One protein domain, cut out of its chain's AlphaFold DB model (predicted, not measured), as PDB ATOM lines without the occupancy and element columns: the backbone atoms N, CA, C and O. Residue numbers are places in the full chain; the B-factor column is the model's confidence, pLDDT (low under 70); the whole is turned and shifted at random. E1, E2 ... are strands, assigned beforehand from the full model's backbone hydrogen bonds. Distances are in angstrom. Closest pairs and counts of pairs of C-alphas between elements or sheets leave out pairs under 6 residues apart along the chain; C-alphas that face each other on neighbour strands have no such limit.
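AT A GLANCE: This is residues 25 to 155 of the 286 residues of an uncharacterized protein of uncultured Clostridium sp (UniProt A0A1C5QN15). The chain is wound in stacked turns, a short solenoid of parallel strands: E3, E5, E8, E10 and E11 follow one another along one wall, and E10 and E11 fold back so that they also run on the opposite wall, beside E9 and E6. E6 runs on into E7, which with E4 and E2 continues the stacking in a second sheet, and the small hairpin of E1 and E2 lies at its edge. The printed part has 131 residues with no named helix and eleven named strands, E1 to E11 in chain order, and its class is all strand. The larger sheet is branched and parallel; the smaller, E1 E2 E4 E7, is mixed. The whole is compact and rounded, with a radius of gyration of the C-alphas of 13.5 A and spans of 34 by 32 by 30 A.

IN THESE COORDINATES: In the larger sheet E3 is residues 40 to 43, E5 66 to 70, E6 74 to 78, E8 100 to 103 and E9 107 to 112; E5 and E9 each measure 13.3 A. E10, residues 119 to 133, is the longest strand by residues; it bends by 167 degrees at residue 122, and its first and last C-alphas are 7.6 A apart. E11, residues 137 to 148, bends by 147 degrees at residue 143, spans 8.1 A, and ends at C-alpha 148 (41.175, 45.619, -35.592). In the smaller sheet E1 is residues 25 to 27, starting at C-alpha 25 (40.189, 16.597, -28.230), E2 30 to 36, 19.7 A long, E4 53 to 57 and E7 80 to 83.

HOW THE PARTS SIT: E8 and E9 lie on one side of E10, beside residues 121 to 124 and 127 to 132, and E11 on the other side. N 102 and O 122 of E8 and E10 are 2.8 A apart, N 110 and O 129 of E9 and E10 are 3.0 A apart, and N 121 and O 138 of E10 and E11 are 2.9 A apart, each within hydrogen-bond range. E5 and E8 are parallel at 23 degrees, with N 68 and O 101 at 2.8 A. E3, on the other side of E5, has N 41 and O 67 at 2.8 A. E6 and E9 have N 76 and O 109 at 2.9 A. E2 and E4 are parallel, with N 35 and O 55 at 2.8 A, and so are E4 and E7, with N 54 and O 80 at 2.8 A. E1 and E2 form an antiparallel hairpin, with N 25 and O 32 at 2.9 A.

THE WHOLE: The two C-alphas farthest apart, those of Asp 60 and Gly 74, are 35.1 A apart. The printed part has no cut. The link E7 to E8, residues 84 to 99, is long. Mean pLDDT of the printed part is 79.8; residues 25 to 31, 58 to 63, 88 to 99 and 150 to 151 are under 70.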
ATOM      1  N   THR A  25      39.773  16.561 -29.632       61.16
ATOM      2  CA  THR A  25      40.189  16.597 -28.230       61.16
ATOM      3  C   THR A  25      39.199  17.420 -27.408       61.16
ATOM      4  O   THR A  25      38.701  18.463 -27.831       61.16
ATOM      5  N   ASN A  26      38.872  16.916 -26.217       57.75
ATOM      6  CA  ASN A  26      38.106  17.655 -25.216       57.75
ATOM      7  C   ASN A  26      39.091  18.280 -24.229       57.75
ATOM      8  O   ASN A  26      39.294  17.772 -23.127       57.75
ATOM      9  N   GLU A  27      39.723  19.374 -24.635       54.72
ATOM     10  CA  GLU A  27      40.618  20.133 -23.766       54.72
ATOM     11  C   GLU A  27      39.852  21.262 -23.079       54.72
ATOM     12  O   GLU A  27      39.188  22.072 -23.729       54.72
ATOM     13  N   CYS A  28      39.932  21.314 -21.746       50.22
ATOM     14  CA  CYS A  28      39.346  22.385 -20.931       50.22
ATOM     15  C   CYS A  28      37.869  22.700 -21.258       50.22
ATOM     16  O   CYS A  28      37.466  23.860 -21.244       50.22
ATOM     17  N   SER A  29      37.065  21.672 -21.564       51.03
ATOM     18  CA  SER A  29      35.637  21.799 -21.919       51.03
ATOM     19  C   SER A  29      35.345  22.543 -23.234       51.03
ATOM     20  O   SER A  29      34.215  22.979 -23.449       51.03
ATOM     21  N   THR A  30      36.330  22.659 -24.129       62.56
ATOM     22  CA  THR A  30      36.183  23.261 -25.463       62.56
ATOM     23  C   THR A  30      36.515  22.254 -26.565       62.56
ATOM     24  O   THR A  30      37.371  21.394 -26.371       62.56
ATOM     25  N   ILE A  31      35.821  22.342 -27.707       64.00
ATOM     26  CA  ILE A  31      36.087  21.480 -28.869       64.00
ATOM     27  C   ILE A  31      37.381  21.954 -29.532       64.00
ATOM     28  O   ILE A  31      37.460  23.102 -29.984       64.00
ATOM     29  N   ALA A  32      38.367  21.062 -29.606       73.75
ATOM     30  CA  ALA A  32      39.597  21.259 -30.356       73.75
ATOM     31  C   ALA A  32      39.765  20.159 -31.417       73.75
ATOM     32  O   ALA A  32      39.371  19.009 -31.201       73.75
ATOM     33  N   LEU A  33      40.321  20.522 -32.574       81.94
ATOM     34  CA  LEU A  33      40.656  19.582 -33.645       81.94
ATOM     35  C   LEU A  33      42.165  19.525 -33.834       81.94
ATOM     36  O   LEU A  33      42.795  20.570 -33.924       81.94
ATOM     37  N   LYS A  34      42.731  18.333 -33.986       82.12
ATOM     38  CA  LYS A  34      44.074  18.184 -34.557       82.12
ATOM     39  C   LYS A  34      43.969  17.917 -36.041       82.12
ATOM     40  O   LYS A  34      43.227  17.020 -36.419       82.12
ATOM     41  N   LEU A  35      44.684  18.667 -36.866       81.12
ATOM     42  CA  LEU A  35      44.687  18.566 -38.324       81.12
ATOM     43  C   LEU A  35      46.128  18.575 -38.829       81.12
ATOM     44  O   LEU A  35      47.029  19.011 -38.128       81.12
ATOM     45  N   LYS A  36      46.361  18.111 -40.052       77.75
ATOM     46  CA  LYS A  36      47.685  18.158 -40.675       77.75
ATOM     47  C   LYS A  36      47.884  19.490 -41.399       77.75
ATOM     48  O   LYS A  36      46.993  19.948 -42.115       77.75
ATOM     49  N   SER A  37      49.050  20.103 -41.239       77.38
ATOM     50  CA  SER A  37      49.390  21.344 -41.932       77.38
ATOM     51  C   SER A  37      49.471  21.144 -43.458       77.38
ATOM     52  O   SER A  37      49.754  20.050 -43.956       77.38
ATOM     53  N   GLY A  38      49.181  22.194 -44.228       75.94
ATOM     54  CA  GLY A  38      49.346  22.200 -45.683       75.94
ATOM     55  C   GLY A  38      48.247  21.472 -46.466       75.94
ATOM     56  O   GLY A  38      48.446  21.145 -47.639       75.94
ATOM     57  N   TYR A  39      47.074  21.247 -45.870       77.56
ATOM     58  CA  TYR A  39      45.890  20.684 -46.538       77.56
ATOM     59  C   TYR A  39      44.727  21.678 -46.595       77.56
ATOM     60  O   TYR A  39      44.728  22.715 -45.938       77.56
ATOM     61  N   SER A  40      43.722  21.344 -47.407       81.19
ATOM     62  CA  SER A  40      42.447  22.057 -47.461       81.19
ATOM     63  C   SER A  40      41.365  21.277 -46.718       81.19
ATOM     64  O   SER A  40      41.147  20.097 -46.999       81.19
ATOM     65  N   TYR A  41      40.656  21.956 -45.822       82.25
ATOM     66  CA  TYR A  41      39.576  21.426 -44.999       82.25
ATOM     67  C   TYR A  41      38.299  22.214 -45.264       82.25
ATOM     68  O   TYR A  41      38.284  23.436 -45.124       82.25
ATOM     69  N   GLN A  42      37.230  21.515 -45.642       82.56
ATOM     70  CA  GLN A  42      35.908  22.109 -45.796       82.56
ATOM     71  C   GLN A  42      35.033  21.736 -44.603       82.56
ATOM     72  O   GLN A  42      34.846  20.557 -44.305       82.56
ATOM     73  N   PHE A  43      34.508  22.752 -43.932       82.25
ATOM     74  CA  PHE A  43      33.568  22.626 -42.832       82.25
ATOM     75  C   PHE A  43      32.155  22.840 -43.356       82.25
ATOM     76  O   PHE A  43      31.911  23.717 -44.189       82.25
ATOM     77  N   GLU A  44      31.215  22.039 -42.858       79.75
ATOM     78  CA  GLU A  44      29.806  22.311 -43.103       79.75
ATOM     79  C   GLU A  44      29.386  23.632 -42.455       79.75
ATOM     80  O   GLU A  44      30.019  24.116 -41.513       79.75
ATOM     81  N   ASN A  45      28.288  24.192 -42.964       78.94
ATOM     82  CA  ASN A  45      27.705  25.412 -42.428       78.94
ATOM     83  C   ASN A  45      27.517  25.301 -40.908       78.94
ATOM     84  O   ASN A  45      26.969  24.319 -40.407       78.94
ATOM     85  N   ASP A  46      27.947  26.344 -40.208       81.62
ATOM     86  CA  ASP A  46      27.872  26.528 -38.765       81.62
ATOM     87  C   ASP A  46      28.773  25.608 -37.932       81.62
ATOM     88  O   ASP A  46      28.685  25.625 -36.704       81.62
ATOM     89  N   VAL A  47      29.671  24.839 -38.554       83.12
ATOM     90  CA  VAL A  47      30.588  23.940 -37.836       83.12
ATOM     91  C   VAL A  47      31.840  24.667 -37.368       83.12
ATOM     92  O   VAL A  47      32.251  24.470 -36.222       83.12
ATOM     93  N   LEU A  48      32.422  25.525 -38.211       85.31
ATOM     94  CA  LEU A  48      33.691  26.194 -37.912       85.31
ATOM     95  C   LEU A  48      33.611  27.013 -36.618       85.31
ATOM     96  O   LEU A  48      34.465  26.879 -35.748       85.31
ATOM     97  N   LYS A  49      32.526  27.774 -36.447       85.19
ATOM     98  CA  LYS A  49      32.293  28.615 -35.263       85.19
ATOM     99  C   LYS A  49      32.171  27.854 -33.937       85.19
ATOM    100  O   LYS A  49      32.283  28.462 -32.877       85.19
ATOM    101  N   ASN A  50      31.921  26.543 -33.981       82.88
ATOM    102  CA  ASN A  50      31.840  25.700 -32.784       82.88
ATOM    103  C   ASN A  50      33.204  25.126 -32.376       82.88
ATOM    104  O   ASN A  50      33.324  24.527 -31.305       82.88
ATOM    105  N   ILE A  51      34.225  25.289 -33.217       84.56
ATOM    106  CA  ILE A  51      35.584  24.840 -32.947       84.56
ATOM    107  C   ILE A  51      36.311  25.995 -32.270       84.56
ATOM    108  O   ILE A  51      36.513  27.058 -32.850       84.56
ATOM    109  N   ALA A  52      36.710  25.791 -31.018       84.19
ATOM    110  CA  ALA A  52      37.448  26.812 -30.292       84.19
ATOM    111  C   ALA A  52      38.912  26.850 -30.741       84.19
ATOM    112  O   ALA A  52      39.542  27.905 -30.711       84.19
ATOM    113  N   ARG A  53      39.478  25.690 -31.095       84.94
ATOM    114  CA  ARG A  53      40.918  25.546 -31.314       84.94
ATOM    115  C   ARG A  53      41.242  24.522 -32.394       84.94
ATOM    116  O   ARG A  53      40.542  23.518 -32.520       84.94
ATOM    117  N   ILE A  54      42.330  24.746 -33.121       86.00
ATOM    118  CA  ILE A  54      42.899  23.778 -34.058       86.00
ATOM    119  C   ILE A  54      44.402  23.650 -33.797       86.00
ATOM    120  O   ILE A  54      45.124  24.642 -33.852       86.00
ATOM    121  N   ASP A  55      44.844  22.427 -33.536       82.19
ATOM    122  CA  ASP A  55      46.249  22.023 -33.536       82.19
ATOM    123  C   ASP A  55      46.644  21.645 -34.965       82.19
ATOM    124  O   ASP A  55      46.031  20.748 -35.554       82.19
ATOM    125  N   LEU A  56      47.631  22.318 -35.545       81.44
ATOM    126  CA  LEU A  56      48.208  21.921 -36.822       81.44
ATOM    127  C   LEU A  56      49.470  21.097 -36.574       81.44
ATOM    128  O   LEU A  56      50.466  21.577 -36.038       81.44
ATOM    129  N   MET A  57      49.394  19.841 -36.990       76.94
ATOM    130  CA  MET A  57      50.443  18.839 -36.899       76.94
ATOM    131  C   MET A  57      51.315  18.829 -38.154       76.94
ATOM    132  O   MET A  57      50.844  19.160 -39.247       76.94
ATOM    133  N   ASP A  58      52.545  18.339 -38.004       67.81
ATOM    134  CA  ASP A  58      53.518  18.137 -39.083       67.81
ATOM    135  C   ASP A  58      53.803  19.451 -39.835       67.81
ATOM    136  O   ASP A  58      53.527  19.562 -41.029       67.81
ATOM    137  N   SER A  59      54.304  20.480 -39.144       59.75
ATOM    138  CA  SER A  59      54.638  21.787 -39.741       59.75
ATOM    139  C   SER A  59      55.884  21.774 -40.642       59.75
ATOM    140  O   SER A  59      56.134  22.749 -41.342       59.75
ATOM    141  N   ASP A  60      56.579  20.633 -40.741       54.41
ATOM    142  CA  ASP A  60      57.757  20.398 -41.599       54.41
ATOM    143  C   ASP A  60      57.507  20.646 -43.112       54.41
ATOM    144  O   ASP A  60      58.420  20.552 -43.938       54.41
ATOM    145  N   PHE A  61      56.269  20.945 -43.522       53.03
ATOM    146  CA  PHE A  61      55.925  21.350 -44.883       53.03
ATOM    147  C   PHE A  61      56.055  22.869 -45.055       53.03
ATOM    148  O   PHE A  61      55.055  23.564 -45.222       53.03
ATOM    149  N   GLU A  62      57.293  23.363 -45.129       54.50
ATOM    150  CA  GLU A  62      57.669  24.786 -45.285       54.50
ATOM    151  C   GLU A  62      57.048  25.539 -46.491       54.50
ATOM    152  O   GLU A  62      57.398  26.683 -46.754       54.50
ATOM    153  N   ASN A  63      56.150  24.944 -47.283       63.06
ATOM    154  CA  ASN A  63      55.739  25.499 -48.577       63.06
ATOM    155  C   ASN A  63      54.240  25.409 -48.893       63.06
ATOM    156  O   ASN A  63      53.865  25.537 -50.060       63.06
ATOM    157  N   LYS A  64      53.363  25.139 -47.915       70.69
ATOM    158  CA  LYS A  64      51.914  25.081 -48.172       70.69
ATOM    159  C   LYS A  64      51.098  25.673 -47.037       70.69
ATOM    160  O   LYS A  64      51.171  25.210 -45.907       70.69
ATOM    161  N   ASP A  65      50.218  26.606 -47.382       77.38
ATOM    162  CA  ASP A  65      49.267  27.163 -46.421       77.38
ATOM    163  C   ASP A  65      48.139  26.165 -46.142       77.38
ATOM    164  O   ASP A  65      47.697  25.462 -47.047       77.38
ATOM    165  N   THR A  66      47.630  26.112 -44.915       80.75
ATOM    166  CA  THR A  66      46.457  25.300 -44.561       80.75
ATOM    167  C   THR A  66      45.184  26.084 -44.854       80.75
ATOM    168  O   THR A  66      45.010  27.190 -44.348       80.75
ATOM    169  N   LEU A  67      44.275  25.529 -45.655       84.81
ATOM    170  CA  LEU A  67      43.057  26.212 -46.089       84.81
ATOM    171  C   LEU A  67      41.847  25.713 -45.290       84.81
ATOM    172  O   LEU A  67      41.561  24.519 -45.273       84.81
ATOM    173  N   PHE A  68      41.100  26.625 -44.681       88.94
ATOM    174  CA  PHE A  68      39.845  26.365 -43.985       88.94
ATOM    175  C   PHE A  68      38.703  27.017 -44.758       88.94
ATOM    176  O   PHE A  68      38.617  28.239 -44.847       88.94
ATOM    177  N   ILE A  69      37.829  26.204 -45.334       88.31
ATOM    178  CA  ILE A  69      36.702  26.650 -46.150       88.31
ATOM    179  C   ILE A  69      35.430  26.402 -45.351       88.31
ATOM    180  O   ILE A  69      35.181  25.268 -44.952       88.31
ATOM    181  N   ALA A  70      34.625  27.434 -45.130       88.19
ATOM    182  CA  ALA A  70      33.321  27.279 -44.500       88.19
ATOM    183  C   ALA A  70      32.276  28.120 -45.228       88.19
ATOM    184  O   ALA A  70      32.502  29.290 -45.551       88.19
ATOM    185  N   ASP A  71      31.108  27.518 -45.438       86.19
ATOM    186  CA  ASP A  71      29.957  28.177 -46.056       86.19
ATOM    187  C   ASP A  71      29.005  28.785 -45.012       86.19
ATOM    188  O   ASP A  71      27.819  28.975 -45.288       86.19
ATOM    189  N   ASP A  72      29.541  29.102 -43.827       84.38
ATOM    190  CA  ASP A  72      28.831  29.712 -42.703       84.38
ATOM    191  C   ASP A  72      28.027  30.936 -43.155       84.38
ATOM    192  O   ASP A  72      28.566  31.913 -43.692       84.38
ATOM    193  N   GLN A  73      26.718  30.886 -42.921       86.81
ATOM    194  CA  GLN A  73      25.817  32.005 -43.160       86.81
ATOM    195  C   GLN A  73      25.714  32.860 -41.892       86.81
ATOM    196  O   GLN A  73      25.366  32.372 -40.818       86.81
ATOM    197  N   GLY A  74      25.953  34.165 -42.011       92.56
ATOM    198  CA  GLY A  74      25.832  35.081 -40.876       92.56
ATOM    199  C   GLY A  74      27.130  35.234 -40.077       92.56
ATOM    200  O   GLY A  74      28.208  35.357 -40.659       92.56
ATOM    201  N   ALA A  75      27.023  35.295 -38.748       95.06
ATOM    202  CA  ALA A  75      28.176  35.452 -37.866       95.06
ATOM    203  C   ALA A  75      28.924  34.125 -37.674       95.06
ATOM    204  O   ALA A  75      28.322  33.110 -37.311       95.06
ATOM    205  N   THR A  76      30.241  34.157 -37.871       94.94
ATOM    206  CA  THR A  76      31.141  33.025 -37.637       94.94
ATOM    207  C   THR A  76      32.313  33.424 -36.745       94.94
ATOM    208  O   THR A  76      32.623  34.606 -36.550       94.94
ATOM    209  N   THR A  77      32.964  32.411 -36.193       92.94
ATOM    210  CA  THR A  77      34.103  32.557 -35.301       92.94
ATOM    211  C   THR A  77      35.257  31.729 -35.840       92.94
ATOM    212  O   THR A  77      35.075  30.556 -36.161       92.94
ATOM    213  N   ILE A  78      36.443  32.328 -35.940       92.62
ATOM    214  CA  ILE A  78      37.653  31.595 -36.321       92.62
ATOM    215  C   ILE A  78      38.334  30.994 -35.077       92.62
ATOM    216  O   ILE A  78      38.458  31.681 -34.055       92.62
ATOM    217  N   PRO A  79      38.786  29.732 -35.140       89.94
ATOM    218  CA  PRO A  79      39.445  29.061 -34.025       89.94
ATOM    219  C   PRO A  79      40.823  29.653 -33.705       89.94
ATOM    220  O   PRO A  79      41.475  30.292 -34.537       89.94
ATOM    221  N   TYR A  80      41.292  29.391 -32.487       86.75
ATOM    222  CA  TYR A  80      42.687  29.590 -32.106       86.75
ATOM    223  C   TYR A  80      43.567  28.499 -32.718       86.75
ATOM    224  O   TYR A  80      43.352  27.317 -32.451       86.75
ATOM    225  N   ILE A  81      44.550  28.891 -33.527       84.62
ATOM    226  CA  ILE A  81      45.493  27.957 -34.150       84.62
ATOM    227  C   ILE A  81      46.728  27.809 -33.260       84.62
ATOM    228  O   ILE A  81      47.225  28.795 -32.729       84.62
ATOM    229  N   TYR A  82      47.227  26.590 -33.106       80.56
ATOM    230  CA  TYR A  82      48.513  26.291 -32.477       80.56
ATOM    231  C   TYR A  82      49.199  25.147 -33.227       80.56
ATOM    232  O   TYR A  82      48.582  24.548 -34.108       80.56
ATOM    233  N   LEU A  83      50.478  24.894 -32.941       79.19
ATOM    234  CA  LEU A  83      51.272  23.895 -33.659       79.19
ATOM    235  C   LEU A  83      51.732  22.779 -32.740       79.19
ATOM    236  O   LEU A  83      52.278  23.056 -31.674       79.19
ATOM    237  N   ASN A  84      51.622  21.539 -33.210       77.38
ATOM    238  CA  ASN A  84      52.203  20.351 -32.590       77.38
ATOM    239  C   ASN A  84      51.967  20.255 -31.063       77.38
ATOM    240  O   ASN A  84      52.858  19.851 -30.311       77.38
ATOM    241  N   GLY A  85      50.783  20.647 -30.585       77.06
ATOM    242  CA  GLY A  85      50.445  20.657 -29.158       77.06
ATOM    243  C   GLY A  85      50.955  21.862 -28.354       77.06
ATOM    244  O   GLY A  85      50.621  21.988 -27.174       77.06
ATOM    245  N   ASP A  86      51.749  22.755 -28.950       76.19
ATOM    246  CA  ASP A  86      52.311  23.932 -28.284       76.19
ATOM    247  C   ASP A  86      51.452  25.186 -28.495       76.19
ATOM    248  O   ASP A  86      51.533  25.897 -29.500       76.19
ATOM    249  N   PHE A  87      50.664  25.512 -27.472       71.94
ATOM    250  CA  PHE A  87      49.846  26.726 -27.407       71.94
ATOM    251  C   PHE A  87      50.644  28.032 -27.506       71.94
ATOM    252  O   PHE A  87      50.074  29.062 -27.883       71.94
ATOM    253  N   ASN A  88      51.937  27.998 -27.168       66.56
ATOM    254  CA  ASN A  88      52.828  29.150 -27.211       66.56
ATOM    255  C   ASN A  88      53.587  29.263 -28.539       66.56
ATOM    256  O   ASN A  88      54.307  30.243 -28.721       66.56
ATOM    257  N   ALA A  89      53.407  28.342 -29.492       59.66
ATOM    258  CA  ALA A  89      54.045  28.433 -30.809       59.66
ATOM    259  C   ALA A  89      53.667  29.731 -31.559       59.66
ATOM    260  O   ALA A  89      54.456  30.277 -32.321       59.66
ATOM    261  N   MET A  90      52.505  30.314 -31.239       58.84
ATOM    262  CA  MET A  90      52.035  31.615 -31.744       58.84
ATOM    263  C   MET A  90      52.747  32.833 -31.115       58.84
ATOM    264  O   MET A  90      52.315  33.968 -31.304       58.84
ATOM    265  N   THR A  91      53.791  32.637 -30.301       55.47
ATOM    266  CA  THR A  91      54.493  33.745 -29.624       55.47
ATOM    267  C   THR A  91      55.522  34.450 -30.503       55.47
ATOM    268  O   THR A  91      55.856  35.598 -30.201       55.47
ATOM    269  N   GLY A  92      55.979  33.823 -31.592       57.25
ATOM    270  CA  GLY A  92      56.875  34.451 -32.564       57.25
ATOM    271  C   GLY A  92      56.197  35.602 -33.312       57.25
ATOM    272  O   GLY A  92      55.036  35.501 -33.698       57.25
ATOM    273  N   GLU A  93      56.928  36.697 -33.532       55.94
ATOM    274  CA  GLU A  93      56.449  37.874 -34.282       55.94
ATOM    275  C   GLU A  93      56.057  37.521 -35.725       55.94
ATOM    276  O   GLU A  93      55.147  38.124 -36.290       55.94
ATOM    277  N   TRP A  94      56.706  36.501 -36.289       53.38
ATOM    278  CA  TRP A  94      56.551  36.088 -37.679       53.38
ATOM    279  C   TRP A  94      55.658  34.858 -37.849       53.38
ATOM    280  O   TRP A  94      55.111  34.677 -38.924       53.38
ATOM    281  N   GLY A  95      55.419  34.052 -36.807       54.47
ATOM    282  CA  GLY A  95      54.628  32.821 -36.945       54.47
ATOM    283  C   GLY A  95      55.194  31.872 -37.991       54.47
ATOM    284  O   GLY A  95      54.443  31.368 -38.830       54.47
ATOM    285  N   ASP A  96      56.518  31.696 -37.970       52.84
ATOM    286  CA  ASP A  96      57.245  30.794 -38.857       52.84
ATOM    287  C   ASP A  96      56.492  29.451 -38.921       52.84
ATOM    288  O   ASP A  96      56.096  28.907 -37.893       52.84
ATOM    289  N   GLU A  97      56.215  28.972 -40.140       54.84
ATOM    290  CA  GLU A  97      55.481  27.722 -40.435       54.84
ATOM    291  C   GLU A  97      53.935  27.761 -40.309       54.84
ATOM    292  O   GLU A  97      53.266  26.783 -40.651       54.84
ATOM    293  N   MET A  98      53.318  28.883 -39.908       61.41
ATOM    294  CA  MET A  98      51.867  28.975 -39.637       61.41
ATOM    295  C   MET A  98      51.074  29.783 -40.669       61.41
ATOM    296  O   MET A  98      50.382  30.742 -40.327       61.41
ATOM    297  N   SER A  99      51.098  29.401 -41.943       67.75
ATOM    298  CA  SER A  99      50.187  30.049 -42.891       67.75
ATOM    299  C   SER A  99      48.839  29.335 -42.916       67.75
ATOM    300  O   SER A  99      48.704  28.229 -43.442       67.75
ATOM    301  N   THR A 100      47.827  29.959 -42.315       82.44
ATOM    302  CA  THR A 100      46.431  29.518 -42.422       82.44
ATOM    303  C   THR A 100      45.644  30.467 -43.302       82.44
ATOM    304  O   THR A 100      45.892  31.668 -43.311       82.44
ATOM    305  N   VAL A 101      44.685  29.950 -44.063       87.56
ATOM    306  CA  VAL A 101      43.811  30.767 -44.903       87.56
ATOM    307  C   VAL A 101      42.369  30.381 -44.656       87.56
ATOM    308  O   VAL A 101      41.978  29.241 -44.870       87.56
ATOM    309  N   TYR A 102      41.562  31.350 -44.247       92.62
ATOM    310  CA  TYR A 102      40.130  31.188 -44.060       92.62
ATOM    311  C   TYR A 102      39.386  31.680 -45.296       92.62
ATOM    312  O   TYR A 102      39.524  32.837 -45.688       92.62
ATOM    313  N   VAL A 103      38.563  30.825 -45.894       92.94
ATOM    314  CA  VAL A 103      37.652  31.165 -46.991       92.94
ATOM    315  C   VAL A 103      36.229  31.100 -46.453       92.94
ATOM    316  O   VAL A 103      35.663  30.023 -46.286       92.94
ATOM    317  N   LEU A 104      35.669  32.275 -46.169       95.56
ATOM    318  CA  LEU A 104      34.381  32.478 -45.504       95.56
ATOM    319  C   LEU A 104      33.465  33.295 -46.426       95.56
ATOM    320  O   LEU A 104      33.107  34.442 -46.155       95.56
ATOM    321  N   SER A 105      33.131  32.715 -47.579       92.19
ATOM    322  CA  SER A 105      32.501  33.404 -48.720       92.19
ATOM    323  C   SER A 105      31.138  34.039 -48.417       92.19
ATOM    324  O   SER A 105      30.706  34.973 -49.110       92.19
ATOM    325  N   TYR A 106      30.437  33.518 -47.410       94.00
ATOM    326  CA  TYR A 106      29.065  33.900 -47.078       94.00
ATOM    327  C   TYR A 106      28.903  34.534 -45.694       94.00
ATOM    328  O   TYR A 106      27.840  35.098 -45.422       94.00
ATOM    329  N   ALA A 107      29.951  34.527 -44.870       96.88
ATOM    330  CA  ALA A 107      29.907  35.131 -43.550       96.88
ATOM    331  C   ALA A 107      29.628  36.641 -43.646       96.88
ATOM    332  O   ALA A 107      30.159  37.347 -44.510       96.88
ATOM    333  N   THR A 108      28.791  37.148 -42.743       97.38
ATOM    334  CA  THR A 108      28.478  38.581 -42.607       97.38
ATOM    335  C   THR A 108      29.241  39.236 -41.461       97.38
ATOM    336  O   THR A 108      29.365  40.459 -41.431       97.38
ATOM    337  N   GLU A 109      29.774  38.439 -40.540       97.50
ATOM    338  CA  GLU A 109      30.546  38.885 -39.383       97.50
ATOM    339  C   GLU A 109      31.568  37.804 -39.020       97.50
ATOM    340  O   GLU A 109      31.245  36.617 -39.065       97.50
ATOM    341  N   VAL A 110      32.800  38.208 -38.703       95.94
ATOM    342  CA  VAL A 110      33.882  37.295 -38.307       95.94
ATOM    343  C   VAL A 110      34.558  37.835 -37.055       95.94
ATOM    344  O   VAL A 110      35.049  38.966 -37.044       95.94
ATOM    345  N   THR A 111      34.627  36.996 -36.025       94.25
ATOM    346  CA  THR A 111      35.332  37.273 -34.764       94.25
ATOM    347  C   THR A 111      36.306  36.141 -34.431       94.25
ATOM    348  O   THR A 111      36.121  35.016 -34.899       94.25
ATOM    349  N   PRO A 112      37.369  36.381 -33.651       91.12
ATOM    350  CA  PRO A 112      38.203  35.299 -33.143       91.12
ATOM    351  C   PRO A 112      37.527  34.583 -31.968       91.12
ATOM    352  O   PRO A 112      36.780  35.186 -31.196       91.12
ATOM    353  N   SER A 113      37.839  33.299 -31.787       87.94
ATOM    354  CA  SER A 113      37.367  32.498 -30.642       87.94
ATOM    355  C   SER A 113      37.821  33.056 -29.287       87.94
ATOM    356  O   SER A 113      37.142  32.880 -28.274       87.94
ATOM    357  N   LEU A 114      38.948  33.775 -29.272       83.81
ATOM    358  CA  LEU A 114      39.488  34.488 -28.120       83.81
ATOM    359  C   LEU A 114      39.840  35.920 -28.537       83.81
ATOM    360  O   LEU A 114      40.594  36.121 -29.481       83.81
ATOM    361  N   LYS A 115      39.357  36.937 -27.814       81.31
ATOM    362  CA  LYS A 115      39.572  38.348 -28.203       81.31
ATOM    363  C   LYS A 115      41.047  38.755 -28.255       81.31
ATOM    364  O   LYS A 115      41.437  39.563 -29.085       81.31
ATOM    365  N   SER A 116      41.867  38.201 -27.365       78.31
ATOM    366  CA  SER A 116      43.310  38.460 -27.302       78.31
ATOM    367  C   SER A 116      44.136  37.527 -28.193       78.31
ATOM    368  O   SER A 116      45.355  37.472 -28.048       78.31
ATOM    369  N   GLN A 117      43.492  36.735 -29.054       78.75
ATOM    370  CA  GLN A 117      44.178  35.844 -29.982       78.75
ATOM    371  C   GLN A 117      45.017  36.658 -30.964       78.75
ATOM    372  O   GLN A 117      44.498  37.552 -31.635       78.75
ATOM    373  N   LYS A 118      46.297  36.296 -31.089       80.75
ATOM    374  CA  LYS A 118      47.097  36.678 -32.251       80.75
ATOM    375  C   LYS A 118      46.580  35.931 -33.475       80.75
ATOM    376  O   LYS A 118      46.268  34.743 -33.388       80.75
ATOM    377  N   HIS A 119      46.468  36.609 -34.606       82.62
ATOM    378  CA  HIS A 119      46.080  35.994 -35.867       82.62
ATOM    379  C   HIS A 119      47.271  35.987 -36.818       82.62
ATOM    380  O   HIS A 119      47.825  37.043 -37.106       82.62
ATOM    381  N   ILE A 120      47.627  34.806 -37.313       80.88
ATOM    382  CA  ILE A 120      48.661  34.616 -38.329       80.88
ATOM    383  C   ILE A 120      48.017  33.848 -39.480       80.88
ATOM    384  O   ILE A 120      47.555  32.714 -39.306       80.88
ATOM    385  N   GLY A 121      47.902  34.506 -40.631       82.38
ATOM    386  CA  GLY A 121      47.237  33.953 -41.801       82.38
ATOM    387  C   GLY A 121      46.353  34.944 -42.553       82.38
ATOM    388  O   GLY A 121      46.334  36.149 -42.313       82.38
ATOM    389  N   HIS A 122      45.622  34.424 -43.528       88.19
ATOM    390  CA  HIS A 122      44.770  35.209 -44.408       88.19
ATOM    391  C   HIS A 122      43.294  34.943 -44.130       88.19
ATOM    392  O   HIS A 122      42.889  33.810 -43.874       88.19
ATOM    393  N   ILE A 123      42.461  35.974 -44.261       92.31
ATOM    394  CA  ILE A 123      41.004  35.837 -44.196       92.31
ATOM    395  C   ILE A 123      40.381  36.404 -45.462       92.31
ATOM    396  O   ILE A 123      40.507  37.587 -45.773       92.31
ATOM    397  N   VAL A 124      39.646  35.555 -46.168       94.00
ATOM    398  CA  VAL A 124      38.855  35.891 -47.348       94.00
ATOM    399  C   VAL A 124      37.379  35.793 -46.977       94.00
ATOM    400  O   VAL A 124      36.770  34.730 -47.057       94.00
ATOM    401  N   ALA A 125      36.801  36.916 -46.559       96.44
ATOM    402  CA  ALA A 125      35.418  37.045 -46.106       96.44
ATOM    403  C   ALA A 125      34.770  38.316 -46.697       96.44
ATOM    404  O   ALA A 125      34.456  39.263 -45.973       96.44
ATOM    405  N   PRO A 126      34.560  38.388 -48.026       96.69
ATOM    406  CA  PRO A 126      34.278  39.639 -48.744       96.69
ATOM    407  C   PRO A 126      32.976  40.345 -48.329       96.69
ATOM    408  O   PRO A 126      32.781  41.517 -48.644       96.69
ATOM    409  N   LYS A 127      32.069  39.644 -47.642       97.12
ATOM    410  CA  LYS A 127      30.790  40.179 -47.153       97.12
ATOM    411  C   LYS A 127      30.821  40.541 -45.668       97.12
ATOM    412  O   LYS A 127      29.870  41.164 -45.192       97.12
ATOM    413  N   ALA A 128      31.890  40.180 -44.961       97.94
ATOM    414  CA  ALA A 128      31.936  40.236 -43.514       97.94
ATOM    415  C   ALA A 128      32.457  41.566 -42.968       97.94
ATOM    416  O   ALA A 128      33.364  42.182 -43.536       97.94
ATOM    417  N   TYR A 129      31.905  41.962 -41.822       97.50
ATOM    418  CA  TYR A 129      32.574  42.853 -40.884       97.50
ATOM    419  C   TYR A 129      33.486  42.027 -39.968       97.50
ATOM    420  O   TYR A 129      33.014  41.136 -39.267       97.50
ATOM    421  N   ILE A 130      34.788  42.307 -39.998       94.88
ATOM    422  CA  ILE A 130      35.784  41.622 -39.166       94.88
ATOM    423  C   ILE A 130      36.150  42.515 -37.982       94.88
ATOM    424  O   ILE A 130      36.558  43.658 -38.191       94.88
ATOM    425  N   HIS A 131      36.020  42.020 -36.751       92.88
ATOM    426  CA  HIS A 131      36.351  42.807 -35.560       92.88
ATOM    427  C   HIS A 131      36.746  41.957 -34.347       92.88
ATOM    428  O   HIS A 131      36.806  40.731 -34.422       92.88
ATOM    429  N   ASP A 132      37.047  42.634 -33.234       89.00
ATOM    430  CA  ASP A 132      37.463  42.045 -31.951       89.00
ATOM    431  C   ASP A 132      38.738  41.184 -32.043       89.00
ATOM    432  O   ASP A 132      39.033  40.396 -31.144       89.00
ATOM    433  N   MET A 133      39.518  41.362 -33.113       84.19
ATOM    434  CA  MET A 133      40.889  40.869 -33.213       84.19
ATOM    435  C   MET A 133      41.778  41.867 -32.487       84.19
ATOM    436  O   MET A 133      42.148  42.886 -33.070       84.19
ATOM    437  N   ASN A 134      42.020  41.601 -31.198       78.25
ATOM    438  CA  ASN A 134      42.737  42.504 -30.295       78.25
ATOM    439  C   ASN A 134      44.187  42.055 -30.008       78.25
ATOM    440  O   ASN A 134      44.839  42.611 -29.124       78.25
ATOM    441  N   GLY A 135      44.664  41.003 -30.682       75.75
ATOM    442  CA  GLY A 135      46.062  40.564 -30.665       75.75
ATOM    443  C   GLY A 135      46.855  41.113 -31.856       75.75
ATOM    444  O   GLY A 135      46.345  41.913 -32.633       75.75
ATOM    445  N   ASP A 136      48.101  40.663 -32.018       78.38
ATOM    446  CA  ASP A 136      48.867  40.940 -33.240       78.38
ATOM    447  C   ASP A 136      48.178  40.286 -34.441       78.38
ATOM    448  O   ASP A 136      47.672  39.160 -34.345       78.38
ATOM    449  N   VAL A 137      48.139  41.001 -35.562       80.81
ATOM    450  CA  VAL A 137      47.411  40.573 -36.755       80.81
ATOM    451  C   VAL A 137      48.357  40.555 -37.949       80.81
ATOM    452  O   VAL A 137      48.649  41.588 -38.540       80.81
ATOM    453  N   ASN A 138      48.802  39.363 -38.330       80.75
ATOM    454  CA  ASN A 138      49.743  39.145 -39.418       80.75
ATOM    455  C   ASN A 138      49.066  38.419 -40.580       80.75
ATOM    456  O   ASN A 138      48.534  37.323 -40.417       80.75
ATOM    457  N   GLY A 139      49.110  39.029 -41.765       82.25
ATOM    458  CA  GLY A 139      48.573  38.472 -43.000       82.25
ATOM    459  C   GLY A 139      47.700  39.447 -43.786       82.25
ATOM    460  O   GLY A 139      47.990  40.637 -43.863       82.25
ATOM    461  N   CYS A 140      46.671  38.931 -44.461       86.50
ATOM    462  CA  CYS A 140      45.889  39.700 -45.438       86.50
ATOM    463  C   CYS A 140      44.392  39.441 -45.271       86.50
ATOM    464  O   CYS A 140      43.970  38.291 -45.151       86.50
ATOM    465  N   PHE A 141      43.600  40.512 -45.317       90.31
ATOM    466  CA  PHE A 141      42.153  40.478 -45.125       90.31
ATOM    467  C   PHE A 141      41.447  40.987 -46.376       90.31
ATOM    468  O   PHE A 141      41.657  42.120 -46.808       90.31
ATOM    469  N   ILE A 142      40.552  40.170 -46.920       93.88
ATOM    470  CA  ILE A 142      39.571  40.578 -47.924       93.88
ATOM    471  C   ILE A 142      38.217  40.588 -47.225       93.88
ATOM    472  O   ILE A 142      37.628  39.534 -47.000       93.88
ATOM    473  N   ALA A 143      37.737  41.776 -46.866       95.81
ATOM    474  CA  ALA A 143      36.529  41.959 -46.068       95.81
ATOM    475  C   ALA A 143      35.684  43.136 -46.559       95.81
ATOM    476  O   ALA A 143      36.180  44.013 -47.268       95.81
ATOM    477  N   LYS A 144      34.415  43.186 -46.137       97.31
ATOM    478  CA  LYS A 144      33.552  44.354 -46.375       97.31
ATOM    479  C   LYS A 144      34.007  45.546 -45.533       97.31
ATOM    480  O   LYS A 144      34.028  46.675 -46.018       97.31
ATOM    481  N   SER A 145      34.337  45.295 -44.271       95.75
ATOM    482  CA  SER A 145      34.881  46.282 -43.339       95.75
ATOM    483  C   SER A 145      35.657  45.585 -42.227       95.75
ATOM    484  O   SER A 145      35.421  44.413 -41.938       95.75
ATOM    485  N   LEU A 146      36.573  46.311 -41.589       91.12
ATOM    486  CA  LEU A 146      37.423  45.792 -40.521       91.12
ATOM    487  C   LEU A 146      37.557  46.803 -39.375       91.12
ATOM    488  O   LEU A 146      37.618  48.008 -39.617       91.12
ATOM    489  N   ASN A 147      37.594  46.303 -38.142       89.50
ATOM    490  CA  ASN A 147      37.905  47.051 -36.927       89.50
ATOM    491  C   ASN A 147      38.829  46.201 -36.050       89.50
ATOM    492  O   ASN A 147      38.379  45.364 -35.270       89.50
ATOM    493  N   LEU A 148      40.128  46.389 -36.248       83.69
ATOM    494  CA  LEU A 148      41.175  45.619 -35.592       83.69
ATOM    495  C   LEU A 148      41.847  46.509 -34.548       83.69
ATOM    496  O   LEU A 148      42.019  47.708 -34.773       83.69
ATOM    497  N   THR A 149      42.241  45.925 -33.418       76.31
ATOM    498  CA  THR A 149      43.090  46.606 -32.436       76.31
ATOM    499  C   THR A 149      44.328  45.750 -32.197       76.31
ATOM    500  O   THR A 149      44.229  44.541 -32.088       76.31
ATOM    501  N   GLY A 150      45.520  46.333 -32.178       66.25
ATOM    502  CA  GLY A 150      46.739  45.533 -32.097       66.25
ATOM    503  C   GLY A 150      47.983  46.401 -32.040       66.25
ATOM    504  O   GLY A 150      47.944  47.575 -32.412       66.25
ATOM    505  N   SER A 151      49.064  45.827 -31.518       59.59
ATOM    506  CA  SER A 151      50.369  46.476 -31.366       59.59
ATOM    507  C   SER A 151      51.121  46.587 -32.688       59.59
ATOM    508  O   SER A 151      51.781  47.597 -32.924       59.59
ATOM    509  N   GLU A 152      51.011  45.564 -33.538       71.44
ATOM    510  CA  GLU A 152      51.807  45.424 -34.754       71.44
ATOM    511  C   GLU A 152      51.111  44.510 -35.776       71.44
ATOM    512  O   GLU A 152      50.275  43.667 -35.428       71.44
ATOM    513  N   SER A 153      51.385  44.725 -37.064       72.62
ATOM    514  CA  SER A 153      50.803  43.940 -38.156       72.62
ATOM    515  C   SER A 153      51.766  43.864 -39.335       72.62
ATOM    516  O   SER A 153      52.181  44.897 -39.863       72.62
ATOM    517  N   HIS A 154      52.062  42.647 -39.784       75.19
ATOM    518  CA  HIS A 154      52.934  42.369 -40.926       75.19
ATOM    519  C   HIS A 154      52.178  41.665 -42.055       75.19
ATOM    520  O   HIS A 154      51.193  40.958 -41.834       75.19
ATOM    521  N   MET A 155      52.646  41.834 -43.292       74.19
ATOM    522  CA  MET A 155      52.139  41.049 -44.419       74.19
ATOM    523  C   MET A 155      52.848  39.696 -44.447       74.19
ATOM    524  O   MET A 155      54.070  39.644 -44.562       74.19
TER     525      MET A 155